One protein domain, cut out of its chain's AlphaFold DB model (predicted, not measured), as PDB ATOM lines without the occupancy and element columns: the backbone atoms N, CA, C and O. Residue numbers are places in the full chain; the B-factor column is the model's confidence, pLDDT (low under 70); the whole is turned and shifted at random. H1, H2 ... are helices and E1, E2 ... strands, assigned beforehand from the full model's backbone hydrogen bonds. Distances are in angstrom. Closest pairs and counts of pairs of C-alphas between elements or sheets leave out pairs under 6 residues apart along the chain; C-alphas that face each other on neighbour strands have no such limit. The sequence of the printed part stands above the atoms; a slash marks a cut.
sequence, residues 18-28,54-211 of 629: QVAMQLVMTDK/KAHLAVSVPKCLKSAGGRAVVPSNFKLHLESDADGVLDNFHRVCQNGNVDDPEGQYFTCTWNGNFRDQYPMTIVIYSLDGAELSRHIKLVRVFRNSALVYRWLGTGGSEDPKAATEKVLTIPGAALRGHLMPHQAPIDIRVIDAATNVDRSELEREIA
ATOM      1  N   GLN A  18      64.432 -37.153-110.028       94.31
ATOM      2  CA  GLN A  18      65.716 -36.841-110.668       94.31
ATOM      3  C   GLN A  18      66.186 -35.424-110.356       94.31
ATOM      4  O   GLN A  18      67.375 -35.203-110.136       94.31
ATOM      5  N   VAL A  19      65.258 -34.466-110.305       93.81
ATOM      6  CA  VAL A  19      65.559 -33.063-110.002       93.81
ATOM      7  C   VAL A  19      64.688 -32.592-108.854       93.81
ATOM      8  O   VAL A  19      63.466 -32.754-108.890       93.81
ATOM      9  N   ALA A  20      65.314 -31.966-107.864       94.38
ATOM     10  CA  ALA A  20      64.641 -31.366-106.725       94.38
ATOM     11  C   ALA A  20      64.731 -29.838-106.768       94.38
ATOM     12  O   ALA A  20      65.676 -29.260-107.307       94.38
ATOM     13  N   MET A  21      63.731 -29.195-106.175       93.94
ATOM     14  CA  MET A  21      63.688 -27.763-105.919       93.94
ATOM     15  C   MET A  21      63.613 -27.533-104.409       93.94
ATOM     16  O   MET A  21      62.911 -28.254-103.699       93.94
ATOM     17  N   GLN A  22      64.322 -26.521-103.928       92.81
ATOM     18  CA  GLN A  22      64.349 -26.097-102.536       92.81
ATOM     19  C   GLN A  22      64.308 -24.567-102.454       92.81
ATOM     20  O   GLN A  22      64.829 -23.869-103.325       92.81
ATOM     21  N   LEU A  23      63.692 -24.045-101.400       89.56
ATOM     22  CA  LEU A  23      63.635 -22.628-101.082       89.56
ATOM     23  C   LEU A  23      64.498 -22.348 -99.859       89.56
ATOM     24  O   LEU A  23      64.406 -23.042 -98.848       89.56
ATOM     25  N   VAL A  24      65.327 -21.313 -99.954       87.94
ATOM     26  CA  VAL A  24      66.239 -20.907 -98.885       87.94
ATOM     27  C   VAL A  24      66.030 -19.432 -98.574       87.94
ATOM     28  O   VAL A  24      66.251 -18.558 -99.418       87.94
ATOM     29  N   MET A  25      65.636 -19.144 -97.340       82.06
ATOM     30  CA  MET A  25      65.452 -17.795 -96.828       82.06
ATOM     31  C   MET A  25      66.710 -17.361 -96.076       82.06
ATOM     32  O   MET A  25      67.165 -18.019 -95.140       82.06
ATOM     33  N   THR A  26      67.295 -16.246 -96.499       75.50
ATOM     34  CA  THR A  26      68.485 -15.659 -95.863       75.50
ATOM     35  C   THR A  26      68.125 -14.320 -95.251       75.50
ATOM     36  O   THR A  26      67.276 -13.609 -95.790       75.50
ATOM     37  N   ASP A  27      68.767 -13.982 -94.136       67.06
ATOM     38  CA  ASP A  27      68.494 -12.735 -93.427       67.06
ATOM     39  C   ASP A  27      68.725 -11.513 -94.318       67.06
ATOM     40  O   ASP A  27      69.733 -11.431 -95.033       67.06
ATOM     41  N   LYS A  28      67.771 -10.571 -94.280       58.97
ATOM     42  CA  LYS A  28      67.779  -9.329 -95.061       58.97
ATOM     43  C   LYS A  28      69.088  -8.566 -94.886       58.97
ATOM     44  O   LYS A  28      69.568  -8.007 -95.871       58.97
ATOM     45  N   LYS A  54      76.449 -17.701 -92.631       52.75
ATOM     46  CA  LYS A  54      75.186 -16.973 -92.757       52.75
ATOM     47  C   LYS A  54      74.096 -17.871 -92.177       52.75
ATOM     48  O   LYS A  54      73.875 -18.943 -92.727       52.75
ATOM     49  N   ALA A  55      73.480 -17.460 -91.074       57.34
ATOM     50  CA  ALA A  55      72.323 -18.158 -90.533       57.34
ATOM     51  C   ALA A  55      71.194 -18.070 -91.570       57.34
ATOM     52  O   ALA A  55      70.818 -16.971 -91.997       57.34
ATOM     53  N   HIS A  56      70.716 -19.215 -92.050       62.53
ATOM     54  CA  HIS A  56      69.467 -19.248 -92.795       62.53
ATOM     55  C   HIS A  56      68.338 -19.005 -91.791       62.53
ATOM     56  O   HIS A  56      68.386 -19.500 -90.671       62.53
ATOM     57  N   LEU A  57      67.339 -18.203 -92.162       72.69
ATOM     58  CA  LEU A  57      66.157 -18.031 -91.308       72.69
ATOM     59  C   LEU A  57      65.184 -19.197 -91.491       72.69
ATOM     60  O   LEU A  57      64.534 -19.622 -90.543       72.69
ATOM     61  N   ALA A  58      65.068 -19.695 -92.724       78.19
ATOM     62  CA  ALA A  58      64.206 -20.815 -93.057       78.19
ATOM     63  C   ALA A  58      64.737 -21.569 -94.277       78.19
ATOM     64  O   ALA A  58      65.264 -20.962 -95.217       78.19
ATOM     65  N   VAL A  59      64.534 -22.881 -94.288       84.94
ATOM     66  CA  VAL A  59      64.883 -23.767 -95.399       84.94
ATOM     67  C   VAL A  59      63.709 -24.696 -95.667       84.94
ATOM     68  O   VAL A  59      63.133 -25.265 -94.743       84.94
ATOM     69  N   SER A  60      63.315 -24.859 -96.930       88.00
ATOM     70  CA  SER A  60      62.260 -25.812 -97.256       88.00
ATOM     71  C   SER A  60      62.761 -27.249 -97.273       88.00
ATOM     72  O   SER A  60      63.884 -27.526 -97.695       88.00
ATOM     73  N   VAL A  61      61.878 -28.191 -96.958       89.06
ATOM     74  CA  VAL A  61      62.036 -29.579 -97.392       89.06
ATOM     75  C   VAL A  61      62.051 -29.593 -98.927       89.06
ATOM     76  O   VAL A  61      61.179 -28.964 -99.541       89.06
ATOM     77  N   PRO A  62      63.034 -30.241 -99.576       91.44
ATOM     78  CA  PRO A  62      63.080 -30.309-101.029       91.44
ATOM     79  C   PRO A  62      61.828 -30.978-101.604       91.44
ATOM     80  O   PRO A  62      61.332 -31.965-101.061       91.44
ATOM     81  N   LYS A  63      61.332 -30.467-102.732       92.69
ATOM     82  CA  LYS A  63      60.220 -31.061-103.486       92.69
ATOM     83  C   LYS A  63      60.689 -31.518-104.853       92.69
ATOM     84  O   LYS A  63      61.563 -30.897-105.458       92.69
ATOM     85  N   CYS A  64      60.102 -32.609-105.337       93.88
ATOM     86  CA  CYS A  64      60.452 -33.125-106.646       93.88
ATOM     87  C   CYS A  64      59.971 -32.162-107.732       93.88
ATOM     88  O   CYS A  64      58.777 -31.887-107.831       93.88
ATOM     89  N   LEU A  65      60.909 -31.658-108.529       92.75
ATOM     90  CA  LEU A  65      60.633 -30.847-109.709       92.75
ATOM     91  C   LEU A  65      60.437 -31.740-110.933       92.75
ATOM     92  O   LEU A  65      59.625 -31.419-111.789       92.75
ATOM     93  N   LYS A  66      61.176 -32.852-111.033       92.38
ATOM     94  CA  LYS A  66      61.102 -33.779-112.167       92.38
ATOM     95  C   LYS A  66      61.380 -35.210-111.723       92.38
ATOM     96  O   LYS A  66      62.435 -35.477-111.146       92.38
ATOM     97  N   SER A  67      60.469 -36.121-112.054       91.69
ATOM     98  CA  SER A  67      60.668 -37.565-111.923       91.69
ATOM     99  C   SER A  67      61.179 -38.202-113.218       91.69
ATOM    100  O   SER A  67      61.066 -37.634-114.309       91.69
ATOM    101  N   ALA A  68      61.732 -39.408-113.105       88.81
ATOM    102  CA  ALA A  68      62.214 -40.198-114.228       88.81
ATOM    103  C   ALA A  68      61.094 -40.470-115.244       88.81
ATOM    104  O   ALA A  68      60.075 -41.078-114.931       88.81
ATOM    105  N   GLY A  69      61.278 -39.990-116.479       85.00
ATOM    106  CA  GLY A  69      60.274 -40.087-117.550       85.00
ATOM    107  C   GLY A  69      59.064 -39.155-117.387       85.00
ATOM    108  O   GLY A  69      58.242 -39.064-118.299       85.00
ATOM    109  N   GLY A  70      58.966 -38.437-116.266       85.19
ATOM    110  CA  GLY A  70      57.928 -37.454-115.988       85.19
ATOM    111  C   GLY A  70      58.229 -36.076-116.581       85.19
ATOM    112  O   GLY A  70      59.377 -35.731-116.897       85.19
ATOM    113  N   ARG A  71      57.175 -35.264-116.713       87.25
ATOM    114  CA  ARG A  71      57.308 -33.830-117.006       87.25
ATOM    115  C   ARG A  71      57.737 -33.068-115.757       87.25
ATOM    116  O   ARG A  71      57.388 -33.475-114.650       87.25
ATOM    117  N   ALA A  72      58.450 -31.959-115.932       88.56
ATOM    118  CA  ALA A  72      58.723 -31.054-114.825       88.56
ATOM    119  C   ALA A  72      57.406 -30.504-114.250       88.56
ATOM    120  O   ALA A  72      56.509 -30.138-115.007       88.56
ATOM    121  N   VAL A  73      57.292 -30.422-112.927       88.81
ATOM    122  CA  VAL A  73      56.163 -29.828-112.200       88.81
ATOM    123  C   VAL A  73      56.711 -28.866-111.162       88.81
ATOM    124  O   VAL A  73      57.386 -29.282-110.226       88.81
ATOM    125  N   VAL A  74      56.421 -27.573-111.318       88.56
ATOM    126  CA  VAL A  74      56.849 -26.553-110.355       88.56
ATOM    127  C   VAL A  74      55.954 -26.635-109.111       88.56
ATOM    128  O   VAL A  74      54.753 -26.378-109.219       88.56
ATOM    129  N   PRO A  75      56.490 -26.985-107.930       88.00
ATOM    130  CA  PRO A  75      55.699 -27.074-106.706       88.00
ATOM    131  C   PRO A  75      55.226 -25.686-106.244       88.00
ATOM    132  O   PRO A  75      56.008 -24.739-106.172       88.00
ATOM    133  N   SER A  76      53.945 -25.564-105.884       79.94
ATOM    134  CA  SER A  76      53.359 -24.345-105.295       79.94
ATOM    135  C   SER A  76      53.503 -24.269-103.779       79.94
ATOM    136  O   SER A  76      53.445 -23.177-103.219       79.94
ATOM    137  N   ASN A  77      53.695 -25.411-103.118       84.44
ATOM    138  CA  ASN A  77      53.708 -25.524-101.664       84.44
ATOM    139  C   ASN A  77      54.982 -26.217-101.187       84.44
ATOM    140  O   ASN A  77      55.382 -27.251-101.728       84.44
ATOM    141  N   PHE A  78      55.577 -25.671-100.135       85.00
ATOM    142  CA  PHE A  78      56.769 -26.209 -99.494       85.00
ATOM    143  C   PHE A  78      56.549 -26.331 -97.994       85.00
ATOM    144  O   PHE A  78      55.954 -25.446 -97.387       85.00
ATOM    145  N   LYS A  79      57.068 -27.404 -97.393       85.38
ATOM    146  CA  LYS A  79      57.224 -27.470 -95.938       85.38
ATOM    147  C   LYS A  79      58.473 -26.690 -95.567       85.38
ATOM    148  O   LYS A  79      59.533 -26.987 -96.109       85.38
ATOM    149  N   LEU A  80      58.356 -25.696 -94.701       80.56
ATOM    150  CA  LEU A  80      59.464 -24.855 -94.255       80.56
ATOM    151  C   LEU A  80      59.901 -25.278 -92.857       80.56
ATOM    152  O   LEU A  80      59.060 -25.438 -91.978       80.56
ATOM    153  N   HIS A  81      61.208 -25.444 -92.686       80.81
ATOM    154  CA  HIS A  81      61.879 -25.609 -91.406       80.81
ATOM    155  C   HIS A  81      62.516 -24.277 -91.007       80.81
ATOM    156  O   HIS A  81      63.196 -23.651 -91.827       80.81
ATOM    157  N   LEU A  82      62.285 -23.837 -89.774       75.00
ATOM    158  CA  LEU A  82      62.897 -22.633 -89.216       75.00
ATOM    159  C   LEU A  82      64.192 -23.029 -88.504       75.00
ATOM    160  O   LEU A  82      64.159 -23.826 -87.576       75.00
ATOM    161  N   GLU A  83      65.328 -22.489 -88.945       72.19
ATOM    162  CA  GLU A  83      66.643 -22.850 -88.386       72.19
ATOM    163  C   GLU A  83      67.035 -22.010 -87.151       72.19
ATOM    164  O   GLU A  83      68.068 -22.281 -86.542       72.19
ATOM    165  N   SER A  84      66.251 -20.993 -86.755       59.72
ATOM    166  CA  SER A  84      66.600 -20.104 -85.632       59.72
ATOM    167  C   SER A  84      65.566 -20.093 -84.502       59.72
ATOM    168  O   SER A  84      64.394 -19.827 -84.775       59.72
ATOM    169  N   ASP A  85      66.039 -20.182 -83.252       54.50
ATOM    170  CA  ASP A  85      65.337 -19.864 -81.983       54.50
ATOM    171  C   ASP A  85      64.991 -18.359 -81.849       54.50
ATOM    172  O   ASP A  85      65.086 -17.748 -80.784       54.50
ATOM    173  N   ALA A  86      64.677 -17.685 -82.955       53.47
ATOM    174  CA  ALA A  86      64.324 -16.276 -82.943       53.47
ATOM    175  C   ALA A  86      62.842 -16.153 -82.570       53.47
ATOM    176  O   ALA A  86      61.985 -16.053 -83.448       53.47
ATOM    177  N   ASP A  87      62.568 -16.123 -81.266       52.16
ATOM    178  CA  ASP A  87      61.239 -16.035 -80.637       52.16
ATOM    179  C   ASP A  87      60.328 -14.890 -81.159       52.16
ATOM    180  O   ASP A  87      59.151 -14.845 -80.830       52.16
ATOM    181  N   GLY A  88      60.818 -13.975 -82.009       54.81
ATOM    182  CA  GLY A  88      60.016 -12.928 -82.673       54.81
ATOM    183  C   GLY A  88      59.759 -13.121 -84.178       54.81
ATOM    184  O   GLY A  88      58.976 -12.376 -84.771       54.81
ATOM    185  N   VAL A  89      60.417 -14.086 -84.832       55.12
ATOM    186  CA  VAL A  89      60.216 -14.370 -86.268       55.12
ATOM    187  C   VAL A  89      58.975 -15.240 -86.472       55.12
ATOM    188  O   VAL A  89      58.225 -14.993 -87.416       55.12
ATOM    189  N   LEU A  90      58.718 -16.188 -85.563       54.59
ATOM    190  CA  LEU A  90      57.563 -17.098 -85.576       54.59
ATOM    191  C   LEU A  90      56.212 -16.363 -85.563       54.59
ATOM    192  O   LEU A  90      55.356 -16.662 -86.397       54.59
ATOM    193  N   ASP A  91      56.054 -15.343 -84.710       55.47
ATOM    194  CA  ASP A  91      54.806 -14.565 -84.598       55.47
ATOM    195  C   ASP A  91      54.432 -13.841 -85.900       55.47
ATOM    196  O   ASP A  91      53.253 -13.703 -86.238       55.47
ATOM    197  N   ASN A  92      55.430 -13.424 -86.684       56.03
ATOM    198  CA  ASN A  92      55.193 -12.852 -88.006       56.03
ATOM    199  C   ASN A  92      55.063 -13.929 -89.085       56.03
ATOM    200  O   ASN A  92      54.326 -13.721 -90.044       56.03
ATOM    201  N   PHE A  93      55.715 -15.084 -88.933       58.44
ATOM    202  CA  PHE A  93      55.764 -16.146 -89.940       58.44
ATOM    203  C   PHE A  93      54.379 -16.719 -90.277       58.44
ATOM    204  O   PHE A  93      54.076 -16.947 -91.449       58.44
ATOM    205  N   HIS A  94      53.496 -16.851 -89.281       56.59
ATOM    206  CA  HIS A  94      52.103 -17.267 -89.492       56.59
ATOM    207  C   HIS A  94      51.309 -16.299 -90.385       56.59
ATOM    208  O   HIS A  94      50.428 -16.738 -91.120       56.59
ATOM    209  N   ARG A  95      51.646 -14.999 -90.387       54.28
ATOM    210  CA  ARG A  95      51.050 -14.004 -91.300       54.28
ATOM    211  C   ARG A  95      51.608 -14.109 -92.731       54.28
ATOM    212  O   ARG A  95      51.004 -13.586 -93.667       54.28
ATOM    213  N   VAL A  96      52.750 -14.777 -92.926       54.56
ATOM    214  CA  VAL A  96      53.433 -14.887 -94.229       54.56
ATOM    215  C   VAL A  96      52.900 -16.060 -95.063       54.56
ATOM    216  O   VAL A  96      52.870 -15.961 -96.287       54.56
ATOM    217  N   CYS A  97      52.411 -17.145 -94.457       59.09
ATOM    218  CA  CYS A  97      51.800 -18.244 -95.218       59.09
ATOM    219  C   CYS A  97      50.347 -17.911 -95.575       59.09
ATOM    220  O   CYS A  97      49.490 -17.879 -94.701       59.09
ATOM    221  N   GLN A  98      50.066 -17.721 -96.870       53.28
ATOM    222  CA  GLN A  98      48.742 -17.343 -97.397       53.28
ATOM    223  C   GLN A  98      47.580 -18.219 -96.881       53.28
ATOM    224  O   GLN A  98      46.469 -17.720 -96.790       53.28
ATOM    225  N   ASN A  99      47.826 -19.500 -96.554       52.62
ATOM    226  CA  ASN A  99      46.819 -20.480 -96.118       52.62
ATOM    227  C   ASN A  99      47.411 -21.555 -95.178       52.62
ATOM    228  O   ASN A  99      47.246 -22.750 -95.419       52.62
ATOM    229  N   GLY A 100      48.193 -21.171 -94.166       50.22
ATOM    230  CA  GLY A 100      48.889 -22.149 -93.321       50.22
ATOM    231  C   GLY A 100      47.944 -23.009 -92.470       50.22
ATOM    232  O   GLY A 100      47.550 -22.584 -91.388       50.22
ATOM    233  N   ASN A 101      47.648 -24.238 -92.908       48.78
ATOM    234  CA  ASN A 101      47.341 -25.326 -91.981       48.78
ATOM    235  C   ASN A 101      48.667 -25.762 -91.350       48.78
ATOM    236  O   ASN A 101      49.608 -26.150 -92.047       48.78
ATOM    237  N   VAL A 102      48.762 -25.652 -90.027       54.41
ATOM    238  CA  VAL A 102      49.875 -26.228 -89.273       54.41
ATOM    239  C   VAL A 102      49.599 -27.727 -89.183       54.41
ATOM    240  O   VAL A 102      48.824 -28.167 -88.340       54.41
ATOM    241  N   ASP A 103      50.172 -28.505 -90.101       54.94
ATOM    242  CA  ASP A 103      49.990 -29.966 -90.135       54.94
ATOM    243  C   ASP A 103      50.827 -30.696 -89.061       54.94
ATOM    244  O   ASP A 103      50.723 -31.916 -88.934       54.94
ATOM    245  N   ASP A 104      51.656 -29.977 -88.293       58.50
ATOM    246  CA  ASP A 104      52.556 -30.550 -87.290       58.50
ATOM    247  C   ASP A 104      52.226 -30.059 -85.862       58.50
ATOM    248  O   ASP A 104      52.452 -28.884 -85.551       58.50
ATOM    249  N   PRO A 105      51.710 -30.928 -84.969       51.34
ATOM    250  CA  PRO A 105      51.415 -30.577 -83.580       51.34
ATOM    251  C   PRO A 105      52.663 -30.232 -82.747       51.34
ATOM    252  O   PRO A 105      52.509 -29.668 -81.665       51.34
ATOM    253  N   GLU A 106      53.877 -30.530 -83.230       57.69
ATOM    254  CA  GLU A 106      55.142 -30.163 -82.572       57.69
ATOM    255  C   GLU A 106      55.716 -28.810 -83.047       57.69
ATOM    256  O   GLU A 106      56.704 -28.330 -82.491       57.69
ATOM    257  N   GLY A 107      55.091 -28.155 -84.037       58.00
ATOM    258  CA  GLY A 107      55.399 -26.772 -84.433       58.00
ATOM    259  C   GLY A 107      56.705 -26.557 -85.213       58.00
ATOM    260  O   GLY A 107      57.112 -25.410 -85.389       58.00
ATOM    261  N   GLN A 108      57.371 -27.615 -85.697       64.25
ATOM    262  CA  GLN A 108      58.672 -27.493 -86.378       64.25
ATOM    263  C   GLN A 108      58.580 -27.268 -87.895       64.25
ATOM    264  O   GLN A 108      59.540 -26.773 -88.500       64.25
ATOM    265  N   TYR A 109      57.452 -27.625 -88.519       69.25
ATOM    266  CA  TYR A 109      57.250 -27.500 -89.963       69.25
ATOM    267  C   TYR A 109      55.937 -26.807 -90.323       69.25
ATOM    268  O   TYR A 109      54.873 -27.123 -89.793       69.25
ATOM    269  N   PHE A 110      56.002 -25.925 -91.323       70.94
ATOM    270  CA  PHE A 110      54.833 -25.226 -91.865       70.94
ATOM    271  C   PHE A 110      54.707 -25.468 -93.367       70.94
ATOM    272  O   PHE A 110      55.630 -25.158 -94.122       70.94
ATOM    273  N   THR A 111      53.573 -26.012 -93.820       77.38
ATOM    274  CA  THR A 111      53.268 -26.093 -95.254       77.38
ATOM    275  C   THR A 111      52.810 -24.722 -95.736       77.38
ATOM    276  O   THR A 111      51.773 -24.218 -95.312       77.38
ATOM    277  N   CYS A 112      53.576 -24.116 -96.638       73.06
ATOM    278  CA  CYS A 112      53.341 -22.750 -97.080       73.06
ATOM    279  C   CYS A 112      53.376 -22.618 -98.598       73.06
ATOM    280  O   CYS A 112      54.238 -23.178 -99.283       73.06
ATOM    281  N   THR A 113      52.441 -21.824 -99.114       76.50
ATOM    282  CA  THR A 113      52.450 -21.362-100.499       76.50
ATOM    283  C   THR A 113      53.467 -20.227-100.627       76.50
ATOM    284  O   THR A 113      53.351 -19.196 -99.963       76.50
ATOM    285  N   TRP A 114      54.513 -20.430-101.431       75.12
ATOM    286  CA  TRP A 114      55.722 -19.590-101.409       75.12
ATOM    287  C   TRP A 114      55.696 -18.394-102.375       75.12
ATOM    288  O   TRP A 114      56.564 -17.524-102.325       75.12
ATOM    289  N   ASN A 115      54.718 -18.341-103.274       66.62
ATOM    290  CA  ASN A 115      54.747 -17.524-104.488       66.62
ATOM    291  C   ASN A 115      54.149 -16.103-104.348       66.62
ATOM    292  O   ASN A 115      53.960 -15.437-105.364       66.62
ATOM    293  N   GLY A 116      53.908 -15.613-103.123       63.94
ATOM    294  CA  GLY A 116      53.352 -14.276-102.852       63.94
ATOM    295  C   GLY A 116      54.042 -13.542-101.692       63.94
ATOM    296  O   GLY A 116      55.062 -12.883-101.888       63.94
ATOM    297  N   ASN A 117      53.502 -13.677-100.475       60.38
ATOM    298  CA  ASN A 117      53.935 -12.946 -99.268       60.38
ATOM    299  C   ASN A 117      55.428 -13.087 -98.942       60.38
ATOM    300  O   ASN A 117      56.083 -12.111 -98.566       60.38
ATOM    301  N   PHE A 118      55.980 -14.292 -99.113       63.66
ATOM    302  CA  PHE A 118      57.384 -14.556 -98.822       63.66
ATOM    303  C   PHE A 118      58.314 -13.697 -99.660       63.66
ATOM    304  O   PHE A 118      59.297 -13.208 -99.141       63.66
ATOM    305  N   ARG A 119      58.025 -13.434-100.931       63.34
ATOM    306  CA  ARG A 119      58.967 -12.691-101.775       63.34
ATOM    307  C   ARG A 119      59.131 -11.239-101.335       63.34
ATOM    308  O   ARG A 119      60.257 -10.742-101.275       63.34
ATOM    309  N   ASP A 120      58.013 -10.571-101.073       59.78
ATOM    310  CA  ASP A 120      57.993  -9.127-100.839       59.78
ATOM    311  C   ASP A 120      58.622  -8.798 -99.481       59.78
ATOM    312  O   ASP A 120      59.437  -7.879 -99.356       59.78
ATOM    313  N   GLN A 121      58.301  -9.601 -98.464       65.62
ATOM    314  CA  GLN A 121      58.811  -9.399 -97.115       65.62
ATOM    315  C   GLN A 121      60.067 -10.214 -96.803       65.62
ATOM    316  O   GLN A 121      60.849  -9.753 -95.984       65.62
ATOM    317  N   TYR A 122      60.313 -11.362 -97.434       71.88
ATOM    318  CA  TYR A 122      61.389 -12.305 -97.083       71.88
ATOM    319  C   TYR A 122      61.934 -13.076 -98.308       71.88
ATOM    320  O   TYR A 122      61.713 -14.279 -98.465       71.88
ATOM    321  N   PRO A 123      62.652 -12.401 -99.217       76.50
ATOM    322  CA  PRO A 123      62.973 -12.932-100.538       76.50
ATOM    323  C   PRO A 123      63.740 -14.257-100.467       76.50
ATOM    324  O   PRO A 123      64.875 -14.313 -99.983       76.50
ATOM    325  N   MET A 124      63.123 -15.310-101.007       82.88
ATOM    326  CA  MET A 124      63.673 -16.662-101.027       82.88
ATOM    327  C   MET A 124      64.586 -16.875-102.228       82.88
ATOM    328  O   MET A 124      64.267 -16.515-103.359       82.88
ATOM    329  N   THR A 125      65.731 -17.495-101.971       88.44
ATOM    330  CA  THR A 125      66.595 -18.043-103.013       88.44
ATOM    331  C   THR A 125      66.041 -19.397-103.428       88.44
ATOM    332  O   THR A 125      65.808 -20.250-102.574       88.44
ATOM    333  N   ILE A 126      65.829 -19.590-104.728       91.31
ATOM    334  CA  ILE A 126      65.388 -20.875-105.274       91.31
ATOM    335  C   ILE A 126      66.632 -21.665-105.660       91.31
ATOM    336  O   ILE A 126      67.491 -21.163-106.387       91.31
ATOM    337  N   VAL A 127      66.720 -22.901-105.187       92.88
ATOM    338  CA  VAL A 127      67.813 -23.822-105.485       92.88
ATOM    339  C   VAL A 127      67.235 -25.035-106.203       92.88
ATOM    340  O   VAL A 127      66.366 -25.716-105.666       92.88
ATOM    341  N   ILE A 128      67.693 -25.295-107.425       94.31
ATOM    342  CA  ILE A 128      67.298 -26.458-108.231       94.31
ATOM    343  C   ILE A 128      68.534 -27.331-108.413       94.31
ATOM    344  O   ILE A 128      69.589 -26.815-108.768       94.31
ATOM    345  N   TYR A 129      68.442 -28.633-108.165       94.81
ATOM    346  CA  TYR A 129      69.610 -29.513-108.228       94.81
ATOM    347  C   TYR A 129      69.274 -30.944-108.648       94.81
ATOM    348  O   TYR A 129      68.165 -31.433-108.425       94.81
ATOM    349  N   SER A 130      70.257 -31.607-109.261       94.31
ATOM    350  CA  SER A 130      70.152 -33.004-109.695       94.31
ATOM    351  C   SER A 130      70.441 -33.965-108.543       94.31
ATOM    352  O   SER A 130      71.472 -33.844-107.880       94.31
ATOM    353  N   LEU A 131      69.564 -34.944-108.323       92.00
ATOM    354  CA  LEU A 131      69.706 -35.954-107.265       92.00
ATOM    355  C   LEU A 131      70.620 -37.115-107.670       92.00
ATOM    356  O   LEU A 131      71.286 -37.705-106.826       92.00
ATOM    357  N   ASP A 132      70.700 -37.413-108.966       91.12
ATOM    358  CA  ASP A 132      71.570 -38.452-109.533       91.12
ATOM    359  C   ASP A 132      73.032 -37.993-109.717       91.12
ATOM    360  O   ASP A 132      73.874 -38.740-110.218       91.12
ATOM    361  N   GLY A 133      73.345 -36.747-109.344       88.50
ATOM    362  CA  GLY A 133      74.664 -36.144-109.515       88.50
ATOM    363  C   GLY A 133      75.042 -35.845-110.970       88.50
ATOM    364  O   GLY A 133      76.193 -35.462-111.218       88.50
ATOM    365  N   ALA A 134      74.118 -36.006-111.919       92.12
ATOM    366  CA  ALA A 134      74.296 -35.594-113.299       92.12
ATOM    367  C   ALA A 134      74.180 -34.066-113.455       92.12
ATOM    368  O   ALA A 134      73.832 -33.337-112.524       92.12
ATOM    369  N   GLU A 135      74.525 -33.572-114.640       93.50
ATOM    370  CA  GLU A 135      74.343 -32.165-115.001       93.50
ATOM    371  C   GLU A 135      72.847 -31.865-115.152       93.50
ATOM    372  O   GLU A 135      72.112 -32.644-115.764       93.50
ATOM    373  N   LEU A 136      72.397 -30.717-114.638       92.88
ATOM    374  CA  LEU A 136      71.002 -30.280-114.732       92.88
ATOM    375  C   LEU A 136      70.524 -30.199-116.183       92.88
ATOM    376  O   LEU A 136      69.358 -30.472-116.453       92.88
ATOM    377  N   SER A 137      71.425 -29.884-117.114       92.56
ATOM    378  CA  SER A 137      71.179 -29.819-118.558       92.56
ATOM    379  C   SER A 137      70.653 -31.128-119.162       92.56
ATOM    380  O   SER A 137      69.948 -31.102-120.172       92.56
ATOM    381  N   ARG A 138      70.936 -32.278-118.533       93.38
ATOM    382  CA  ARG A 138      70.397 -33.585-118.951       93.38
ATOM    383  C   ARG A 138      68.917 -33.747-118.635       93.38
ATOM    384  O   ARG A 138      68.247 -34.570-119.255       93.38
ATOM    385  N   HIS A 139      68.419 -32.964-117.687       94.06
ATOM    386  CA  HIS A 139      67.064 -33.065-117.161       94.06
ATOM    387  C   HIS A 139      66.202 -31.872-117.576       94.06
ATOM    388  O   HIS A 139      65.033 -32.048-117.924       94.06
ATOM    389  N   ILE A 140      66.788 -30.673-117.589       93.44
ATOM    390  CA  ILE A 140      66.125 -29.393-117.838       93.44
ATOM    391  C   ILE A 140      66.875 -28.623-118.923       93.44
ATOM    392  O   ILE A 140      68.084 -28.424-118.857       93.44
ATOM    393  N   LYS A 141      66.125 -28.136-119.911       91.25
ATOM    394  CA  LYS A 141      66.634 -27.355-121.040       91.25
ATOM    395  C   LYS A 141      66.649 -25.856-120.756       91.25
ATOM    396  O   LYS A 141      67.590 -25.167-121.135       91.25
ATOM    397  N   LEU A 142      65.596 -25.352-120.111       91.88
ATOM    398  CA  LEU A 142      65.385 -23.928-119.862       91.88
ATOM    399  C   LEU A 142      64.662 -23.733-118.530       91.88
ATOM    400  O   LEU A 142      63.669 -24.409-118.258       91.88
ATOM    401  N   VAL A 143      65.132 -22.765-117.746       92.25
ATOM    402  CA  VAL A 143      64.400 -22.195-116.612       92.25
ATOM    403  C   VAL A 143      64.219 -20.707-116.873       92.25
ATOM    404  O   VAL A 143      65.187 -19.994-117.144       92.25
ATOM    405  N   ARG A 144      62.980 -20.226-116.791       90.69
ATOM    406  CA  ARG A 144      62.651 -18.798-116.848       90.69
ATOM    407  C   ARG A 144      61.913 -18.409-115.592       90.69
ATOM    408  O   ARG A 144      61.064 -19.155-115.117       90.69
ATOM    409  N   VAL A 145      62.219 -17.227-115.083       87.94
ATOM    410  CA  VAL A 145      61.481 -16.643-113.976       87.94
ATOM    411  C   VAL A 145      60.948 -15.302-114.423       87.94
ATOM    412  O   VAL A 145      61.711 -14.386-114.745       87.94
ATOM    413  N   PHE A 146      59.626 -15.211-114.446       82.69
ATOM    414  CA  PHE A 146      58.915 -13.980-114.695       82.69
ATOM    415  C   PHE A 146      58.448 -13.377-113.386       82.69
ATOM    416  O   PHE A 146      57.977 -14.059-112.473       82.69
ATOM    417  N   ARG A 147      58.558 -12.060-113.332       77.81
ATOM    418  CA  ARG A 147      58.048 -11.225-112.265       77.81
ATOM    419  C   ARG A 147      57.194 -10.164-112.922       77.81
ATOM    420  O   ARG A 147      57.733  -9.288-113.590       77.81
ATOM    421  N   ASN A 148      55.879 -10.269-112.762       70.88
ATOM    422  CA  ASN A 148      54.941  -9.278-113.285       70.88
ATOM    423  C   ASN A 148      55.199  -8.925-114.771       70.88
ATOM    424  O   ASN A 148      55.466  -7.776-115.117       70.88
ATOM    425  N   SER A 149      55.207  -9.932-115.652       68.88
ATOM    426  CA  SER A 149      55.562  -9.874-117.085       68.88
ATOM    427  C   SER A 149      57.035  -9.619-117.445       68.88
ATOM    428  O   SER A 149      57.417  -9.850-118.592       68.88
ATOM    429  N   ALA A 150      57.888  -9.217-116.500       72.56
ATOM    430  CA  ALA A 150      59.315  -9.024-116.745       72.56
ATOM    431  C   ALA A 150      60.098 -10.331-116.567       72.56
ATOM    432  O   ALA A 150      59.969 -11.007-115.546       72.56
ATOM    433  N   LEU A 151      60.947 -10.674-117.537       81.75
ATOM    434  CA  LEU A 151      61.915 -11.761-117.388       81.75
ATOM    435  C   LEU A 151      63.037 -11.293-116.450       81.75
ATOM    436  O   LEU A 151      63.868 -10.480-116.843       81.75
ATOM    437  N   VAL A 152      63.046 -11.790-115.213       81.56
ATOM    438  CA  VAL A 152      64.042 -11.401-114.193       81.56
ATOM    439  C   VAL A 152      65.175 -12.408-114.055       81.56
ATOM    440  O   VAL A 152      66.236 -12.079-113.530       81.56
ATOM    441  N   TYR A 153      64.961 -13.636-114.525       87.69
ATOM    442  CA  TYR A 153      65.989 -14.663-114.545       87.69
ATOM    443  C   TYR A 153      65.776 -15.626-115.707       87.69
ATOM    444  O   TYR A 153      64.645 -16.016-116.013       87.69
ATOM    445  N   ARG A 154      66.877 -16.045-116.326       89.25
ATOM    446  CA  ARG A 154      66.895 -17.048-117.385       89.25
ATOM    447  C   ARG A 154      68.137 -17.913-117.238       89.25
ATOM    448  O   ARG A 154      69.239 -17.392-117.119       89.25
ATOM    449  N   TRP A 155      67.945 -19.222-117.307       90.44
ATOM    450  CA  TRP A 155      69.017 -20.208-117.369       90.44
ATOM    451  C   TRP A 155      68.770 -21.161-118.530       90.44
ATOM    452  O   TRP A 155      67.673 -21.706-118.663       90.44
ATOM    453  N   LEU A 156      69.784 -21.353-119.371       90.12
ATOM    454  CA  LEU A 156      69.726 -22.212-120.548       90.12
ATOM    455  C   LEU A 156      70.745 -23.345-120.397       90.12
ATOM    456  O   LEU A 156      71.952 -23.122-120.481       90.12
ATOM    457  N   GLY A 157      70.249 -24.570-120.221       86.19
ATOM    458  CA  GLY A 157      71.069 -25.746-119.926       86.19
ATOM    459  C   GLY A 157      71.961 -26.203-121.082       86.19
ATOM    460  O   GLY A 157      72.882 -26.980-120.873       86.19
ATOM    461  N   THR A 158      71.751 -25.723-122.307       76.81
ATOM    462  CA  THR A 158      72.588 -26.108-123.458       76.81
ATOM    463  C   THR A 158      73.886 -25.306-123.579       76.81
ATOM    464  O   THR A 158      74.629 -25.532-124.528       76.81
ATOM    465  N   GLY A 159      74.164 -24.375-122.655       63.53
ATOM    466  CA  GLY A 159      75.272 -23.426-122.779       63.53
ATOM    467  C   GLY A 159      74.977 -22.404-123.878       63.53
ATOM    468  O   GLY A 159      75.233 -22.636-125.058       63.53
ATOM    469  N   GLY A 160      74.375 -21.277-123.498       58.97
ATOM    470  CA  GLY A 160      74.234 -20.127-124.397       58.97
ATOM    471  C   GLY A 160      75.573 -19.410-124.613       58.97
ATOM    472  O   GLY A 160      76.564 -19.716-123.951       58.97
ATOM    473  N   SER A 161      75.600 -18.410-125.499       49.97
ATOM    474  CA  SER A 161      76.788 -17.573-125.756       49.97
ATOM    475  C   SER A 161      77.296 -16.798-124.532       49.97
ATOM    476  O   SER A 161      78.424 -16.315-124.553       49.97
ATOM    477  N   GLU A 162      76.481 -16.663-123.483       58.25
ATOM    478  CA  GLU A 162      76.760 -15.793-122.335       58.25
ATOM    479  C   GLU A 162      77.352 -16.523-121.117       58.25
ATOM    480  O   GLU A 162      78.112 -15.908-120.372       58.25
ATOM    481  N   ASP A 163      77.082 -17.824-120.926       69.00
ATOM    482  CA  ASP A 163      77.721 -18.613-119.859       69.00
ATOM    483  C   ASP A 163      77.903 -20.099-120.244       69.00
ATOM    484  O   ASP A 163      76.973 -20.907-120.126       69.00
ATOM    485  N   PRO A 164      79.114 -20.501-120.672       70.62
ATOM    486  CA  PRO A 164      79.420 -21.892-120.987       70.62
ATOM    487  C   PRO A 164      79.349 -22.826-119.769       70.62
ATOM    488  O   PRO A 164      79.263 -24.041-119.946       70.62
ATOM    489  N   LYS A 165      79.389 -22.301-118.534       76.19
ATOM    490  CA  LYS A 165      79.354 -23.130-117.319       76.19
ATOM    491  C   LYS A 165      77.977 -23.726-117.062       76.19
ATOM    492  O   LYS A 165      77.915 -24.821-116.502       76.19
ATOM    493  N   ALA A 166      76.914 -23.078-117.544       77.75
ATOM    494  CA  ALA A 166      75.525 -23.494-117.355       77.75
ATOM    495  C   ALA A 166      75.265 -24.949-117.782       77.75
ATOM    496  O   ALA A 166      74.511 -25.665-117.128       77.75
ATOM    497  N   ALA A 167      75.944 -25.431-118.831       78.00
ATOM    498  CA  ALA A 167      75.787 -26.804-119.312       78.00
ATOM    499  C   ALA A 167      76.296 -27.871-118.328       78.00
ATOM    500  O   ALA A 167      75.800 -28.997-118.337       78.00
ATOM    501  N   THR A 168      77.256 -27.506-117.474       84.44
ATOM    502  CA  THR A 168      77.912 -28.405-116.507       84.44
ATOM    503  C   THR A 168      77.380 -28.258-115.081       84.44
ATOM    504  O   THR A 168      77.832 -28.946-114.163       84.44
ATOM    505  N   GLU A 169      76.434 -27.342-114.859       87.19
ATOM    506  CA  GLU A 169      75.901 -27.075-113.529       87.19
ATOM    507  C   GLU A 169      75.064 -28.249-113.026       87.19
ATOM    508  O   GLU A 169      74.184 -28.762-113.712       87.19
ATOM    509  N   LYS A 170      75.323 -28.663-111.786       92.50
ATOM    510  CA  LYS A 170      74.505 -29.652-111.061       92.50
ATOM    511  C   LYS A 170      73.519 -28.998-110.097       92.50
ATOM    512  O   LYS A 170      72.594 -29.650-109.621       92.50
ATOM    513  N   VAL A 171      73.757 -27.721-109.794       91.94
ATOM    514  CA  VAL A 171      72.990 -26.893-108.867       91.94
ATOM    515  C   VAL A 171      72.813 -25.521-109.504       91.94
ATOM    516  O   VAL A 171      73.794 -24.837-109.780       91.94
ATOM    517  N   LEU A 172      71.564 -25.124-109.697       92.25
ATOM    518  CA  LEU A 172      71.145 -23.818-110.173       92.25
ATOM    519  C   LEU A 172      70.634 -23.008-108.982       92.25
ATOM    520  O   LEU A 172      69.726 -23.440-108.274       92.25
ATOM    521  N   THR A 173      71.214 -21.830-108.761       90.94
ATOM    522  CA  THR A 173      70.803 -20.912-107.689       90.94
ATOM    523  C   THR A 173      70.215 -19.648-108.295       90.94
ATOM    524  O   THR A 173      70.925 -18.883-108.943       90.94
ATOM    525  N   ILE A 174      68.931 -19.404-108.044       90.25
ATOM    526  CA  ILE A 174      68.215 -18.196-108.455       90.25
ATOM    527  C   ILE A 174      68.173 -17.258-107.243       90.25
ATOM    528  O   ILE A 174      67.436 -17.532-106.287       90.25
ATOM    529  N   PRO A 175      68.969 -16.174-107.226       85.19
ATOM    530  CA  PRO A 175      69.091 -15.330-106.045       85.19
ATOM    531  C   PRO A 175      67.762 -14.656-105.711       85.19
ATOM    532  O   PRO A 175      67.209 -13.941-106.547       85.19
ATOM    533  N   GLY A 176      67.294 -14.778-104.466       81.81
ATOM    534  CA  GLY A 176      66.060 -14.111-104.032       81.81
ATOM    535  C   GLY A 176      66.101 -12.587-104.204       81.81
ATOM    536  O   GLY A 176      65.078 -11.955-104.450       81.81
ATOM    537  N   ALA A 177      67.296 -11.988-104.156       76.00
ATOM    538  CA  ALA A 177      67.500 -10.567-104.427       76.00
ATOM    539  C   ALA A 177      67.111 -10.159-105.861       76.00
ATOM    540  O   ALA A 177      66.528  -9.094-106.037       76.00
ATOM    541  N   ALA A 178      67.369 -11.007-106.866       72.62
ATOM    542  CA  ALA A 178      66.983 -10.747-108.259       72.62
ATOM    543  C   ALA A 178      65.456 -10.798-108.457       72.62
ATOM    544  O   ALA A 178      64.910 -10.223-109.398       72.62
ATOM    545  N   LEU A 179      64.755 -11.457-107.534       74.38
ATOM    546  CA  LEU A 179      63.303 -11.575-107.537       74.38
ATOM    547  C   LEU A 179      62.617 -10.379-106.859       74.38
ATOM    548  O   LEU A 179      61.395 -10.267-106.934       74.38
ATOM    549  N   ARG A 180      63.374  -9.459-106.240       71.19
ATOM    550  CA  ARG A 180      62.839  -8.210-105.676       71.19
ATOM    551  C   ARG A 180      62.548  -7.208-106.790       71.19
ATOM    552  O   ARG A 180      63.417  -6.932-107.612       71.19
ATOM    553  N   GLY A 181      61.363  -6.616-106.774       59.94
ATOM    554  CA  GLY A 181      61.004  -5.441-107.568       59.94
ATOM    555  C   GLY A 181      60.706  -4.259-106.657       59.94
ATOM    556  O   GLY A 181      60.244  -4.445-105.529       59.94
ATOM    557  N   HIS A 182      60.985  -3.046-107.130       47.28
ATOM    558  CA  HIS A 182      60.498  -1.857-106.448       47.28
ATOM    559  C   HIS A 182      58.979  -1.815-106.584       47.28
ATOM    560  O   HIS A 182      58.465  -1.932-107.691       47.28
ATOM    561  N   LEU A 183      58.284  -1.622-105.458       47.84
ATOM    562  CA  LEU A 183      56.889  -1.181-105.472       47.84
ATOM    563  C   LEU A 183      55.953  -2.167-106.209       47.84
ATOM    564  O   LEU A 183      55.073  -1.763-106.966       47.84
ATOM    565  N   MET A 184      56.178  -3.470-105.988       53.41
ATOM    566  CA  MET A 184      55.341  -4.545-106.527       53.41
ATOM    567  C   MET A 184      54.006  -4.646-105.777       53.41
ATOM    568  O   MET A 184      53.989  -4.440-104.559       53.41
ATOM    569  N   PRO A 185      52.910  -5.028-106.461       51.62
ATOM    570  CA  PRO A 185      51.657  -5.358-105.793       51.62
ATOM    571  C   PRO A 185      51.872  -6.473-104.765       51.62
ATOM    572  O   PRO A 185      52.619  -7.423-105.034       51.62
ATOM    573  N   HIS A 186      51.200  -6.370-103.616       53.28
ATOM    574  CA  HIS A 186      51.217  -7.411-102.592       53.28
ATOM    575  C   HIS A 186      50.817  -8.750-103.225       53.28
ATOM    576  O   HIS A 186      49.822  -8.825-103.945       53.28
ATOM    577  N   GLN A 187      51.622  -9.795-103.008       57.06
ATOM    578  CA  GLN A 187      51.397 -11.134-103.575       57.06
ATOM    579  C   GLN A 187      51.488 -11.217-105.107       57.06
ATOM    580  O   GLN A 187      51.014 -12.190-105.698       57.06
ATOM    581  N   ALA A 188      52.118 -10.247-105.784       59.34
ATOM    582  CA  ALA A 188      52.357 -10.381-107.218       59.34
ATOM    583  C   ALA A 188      53.179 -11.663-107.496       59.34
ATOM    584  O   ALA A 188      54.224 -11.850-106.871       59.34
ATOM    585  N   PRO A 189      52.773 -12.532-108.439       63.75
ATOM    586  CA  PRO A 189      53.397 -13.821-108.668       63.75
ATOM    587  C   PRO A 189      54.873 -13.733-108.982       63.75
ATOM    588  O   PRO A 189      55.345 -12.799-109.642       63.75
ATOM    589  N   ILE A 190      55.557 -14.814-108.636       76.00
ATOM    590  CA  ILE A 190      56.678 -15.292-109.427       76.00
ATOM    591  C   ILE A 190      56.169 -16.452-110.274       76.00
ATOM    592  O   ILE A 190      55.650 -17.432-109.746       76.00
ATOM    593  N   ASP A 191      56.355 -16.349-111.581       81.00
ATOM    594  CA  ASP A 191      56.058 -17.428-112.515       81.00
ATOM    595  C   ASP A 191      57.376 -18.074-112.934       81.00
ATOM    596  O   ASP A 191      58.155 -17.502-113.703       81.00
ATOM    597  N   ILE A 192      57.655 -19.242-112.355       87.75
ATOM    598  CA  ILE A 192      58.768 -20.089-112.776       87.75
ATOM    599  C   ILE A 192      58.252 -21.016-113.863       87.75
ATOM    600  O   ILE A 192      57.294 -21.762-113.657       87.75
ATOM    601  N   ARG A 193      58.957 -21.021-114.988       90.75
ATOM    602  CA  ARG A 193      58.701 -21.918-116.105       90.75
ATOM    603  C   ARG A 193      59.899 -22.795-116.350       90.75
ATOM    604  O   ARG A 193      61.038 -22.322-116.346       90.75
ATOM    605  N   VAL A 194      59.621 -24.069-116.574       92.25
ATOM    606  CA  VAL A 194      60.637 -25.095-116.785       92.25
ATOM    607  C   VAL A 194      60.304 -25.850-118.061       92.25
ATOM    608  O   VAL A 194      59.164 -26.273-118.252       92.25
ATOM    609  N   ILE A 195      61.306 -26.016-118.924       91.88
ATOM    610  CA  ILE A 195      61.244 -26.899-120.093       91.88
ATOM    611  C   ILE A 195      62.152 -28.091-119.841       91.88
ATOM    612  O   ILE A 195      63.354 -27.930-119.618       91.88
ATOM    613  N   ASP A 196      61.587 -29.287-119.932       91.69
ATOM    614  CA  ASP A 196      62.333 -30.538-119.846       91.69
ATOM    615  C   ASP A 196      63.339 -30.707-120.993       91.69
ATOM    616  O   ASP A 196      63.086 -30.316-122.133       91.69
ATOM    617  N   ALA A 197      64.464 -31.374-120.720       90.62
ATOM    618  CA  ALA A 197      65.482 -31.675-121.731       90.62
ATOM    619  C   ALA A 197      64.928 -32.457-122.938       90.62
ATOM    620  O   ALA A 197      65.336 -32.212-124.076       90.62
ATOM    621  N   ALA A 198      63.965 -33.353-122.697       88.31
ATOM    622  CA  ALA A 198      63.333 -34.186-123.721       88.31
ATOM    623  C   ALA A 198      62.341 -33.423-124.621       88.31
ATOM    624  O   ALA A 198      61.926 -33.948-125.654       88.31
ATOM    625  N   THR A 199      61.942 -32.201-124.255       88.88
ATOM    626  CA  THR A 199      60.986 -31.416-125.041       88.88
ATOM    627  C   THR A 199      61.665 -30.857-126.294       88.88
ATOM    628  O   THR A 199      62.688 -30.161-126.226       88.88
ATOM    629  N   ASN A 200      61.076 -31.138-127.458       87.19
ATOM    630  CA  ASN A 200      61.475 -30.551-128.735       87.19
ATOM    631  C   ASN A 200      60.885 -29.146-128.862       87.19
ATOM    632  O   ASN A 200      59.705 -28.980-129.154       87.19
ATOM    633  N   VAL A 201      61.738 -28.152-128.634       84.50
ATOM    634  CA  VAL A 201      61.479 -26.724-128.842       84.50
ATOM    635  C   VAL A 201      62.601 -26.205-129.725       84.50
ATOM    636  O   VAL A 201      63.757 -26.600-129.525       84.50
ATOM    637  N   ASP A 202      62.263 -25.365-130.701       84.00
ATOM    638  CA  ASP A 202      63.261 -24.763-131.576       84.00
ATOM    639  C   ASP A 202      64.248 -23.926-130.748       84.00
ATOM    640  O   ASP A 202      63.876 -23.185-129.836       84.00
ATOM    641  N   ARG A 203      65.534 -24.046-131.078       80.19
ATOM    642  CA  ARG A 203      66.607 -23.300-130.427       80.19
ATOM    643  C   ARG A 203      66.366 -21.796-130.517       80.19
ATOM    644  O   ARG A 203      66.599 -21.100-129.534       80.19
ATOM    645  N   SER A 204      65.840 -21.321-131.647       79.75
ATOM    646  CA  SER A 204      65.517 -19.905-131.837       79.75
ATOM    647  C   SER A 204      64.472 -19.398-130.831       79.75
ATOM    648  O   SER A 204      64.584 -18.276-130.344       79.75
ATOM    649  N   GLU A 205      63.505 -20.232-130.435       79.81
ATOM    650  CA  GLU A 205      62.492 -19.886-129.432       79.81
ATOM    651  C   GLU A 205      63.051 -19.904-128.006       79.81
ATOM    652  O   GLU A 205      62.680 -19.061-127.186       79.81
ATOM    653  N   LEU A 206      63.968 -20.832-127.713       79.12
ATOM    654  CA  LEU A 206      64.684 -20.894-126.432       79.12
ATOM    655  C   LEU A 206      65.621 -19.697-126.247       79.12
ATOM    656  O   LEU A 206      65.827 -19.235-125.120       79.12
ATOM    657  N   GLU A 207      66.218 -19.238-127.349       75.62
ATOM    658  CA  GLU A 207      67.167 -18.127-127.420       75.62
ATOM    659  C   GLU A 207      66.508 -16.764-127.614       75.62
ATOM    660  O   GLU A 207      67.161 -15.755-127.360       75.62
ATOM    661  N   ARG A 208      65.217 -16.723-127.972       73.44
ATOM    662  CA  ARG A 208      64.475 -15.481-128.184       73.44
ATOM    663  C   ARG A 208      64.557 -14.597-126.945       73.44
ATOM    664  O   ARG A 208      63.952 -14.894-125.910       73.44
ATOM    665  N   GLU A 209      65.269 -13.484-127.075       62.00
ATOM    666  CA  GLU A 209      65.248 -12.442-126.062       62.00
ATOM    667  C   GLU A 209      63.815 -11.946-125.893       62.00
ATOM    668  O   GLU A 209      63.130 -11.549-126.841       62.00
ATOM    669  N   ILE A 210      63.343 -11.981-124.653       61.78
ATOM    670  CA  ILE A 210      62.110 -11.306-124.284       61.78
ATOM    671  C   ILE A 210      62.529  -9.863-124.060       61.78
ATOM    672  O   ILE A 210      63.059  -9.539-123.000       61.78
ATOM    673  N   ALA A 211      62.385  -9.046-125.106       48.72
ATOM    674  CA  ALA A 211      62.825  -7.658-125.101       48.72
ATOM    675  C   ALA A 211      62.398  -6.965-123.789       48.72
ATOM    676  O   ALA A 211      61.217  -7.036-123.426       48.72
TER     677      ALA A 211
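This is residues 18 to 28 and 54 to 211 of the 629 residues of an uncharacterized protein of Polyangiaceae bacterium (UniProt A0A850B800). A large, strongly twisted sheet stands partly face to face with a smaller one: E8, E7 and E10 cover the stretch of E3, E1, E6 and E9, strands running nearly in line, as a loose sandwich. E2, E4 and E5 carry the large sheet on past this overlap towards H1, while H5 is at the opposite end of the long axis. The printed part has 169 residues with five named helices and ten named strands, in the order E1 E2 E3 E4 H1 E5 H2 E6 E7 E8 H3 E9 H4 E10 H5, a mixed class. The large sheet is branched and the small one runs E8 E7 E10; neighbours are antiparallel in both. The whole is compact, with a radius of gyration of the C-alphas of 16.7 A and spans of 50 by 37 by 28 A.

Find C-alpha 18 at (65.716, -36.841, -110.668); from there E1, residues 18 to 26, runs 26.0 A. The same large sheet has E2 at 56 to 60, E3 at 63 to 67, E4 at 77 to 82, E5 at 109 to 113, E6 at 124 to 130, 19.6 A long, and E9 at 171 to 174. The small sheet has E7 at 140 to 147, 20.6 A, E8 at 150 to 156 and E10 at 190 to 196. The helices are H1 at 89 to 96, H2 at 117 to 121, H3 at 164 to 168, H4 at 176 to 179 and H5 at 203 to 207, ending at C-alpha 207 (67.167, -18.127, -127.420).

Start at E1: E2 and E3 lie on one side of it, with N 25 to O 58 at 2.8 A and N 65 to O 19 at 2.8 A, and E6 on the other, with N 22 to O 127 at 2.8 A. Further out, E2 pairs with E4, N 59 to O 81 at 2.9 A, E4 with E5, N 80 to O 110 at 2.8 A, and E6 with E9, N 128 to O 172 at 2.9 A. E7 and E8 form a hairpin, N 145 to O 153 at 2.9 A; E10 is E7's other neighbour, N 144 to O 193 at 2.9 A. Between the sheets, the closest C-alphas of E8 and E9, Tyr 153 and Ile 174, are 7.4 A apart. H4 stands at the large sheet's level, height 0.6 A, and grazes the small one, as H3 and H5 do; H1 grazes the large sheet, and H2 only just is on it, grazing it with residues 118 to 119. Every O i to N i+4 pair is within hydrogen-bond range in H2 and H5, 3 of 4 in H1, and 0 of 1 in H3, with 1 of 2 O i to N i+3 pairs; H4 is too short for an O i to N i+4 pair.

The C-alphas of Asp 87 and Asp 202, the two farthest apart, are 51.7 A from each other. Residues 29 to 53 are not printed, and C-alphas 28 and 54 are 10.9 A apart across this cut. Of the links printed whole, H1 to E5 is long. Confidence is low, with pLDDT under 70, in 56 residues, among them 84 to 109 and 181 to 189.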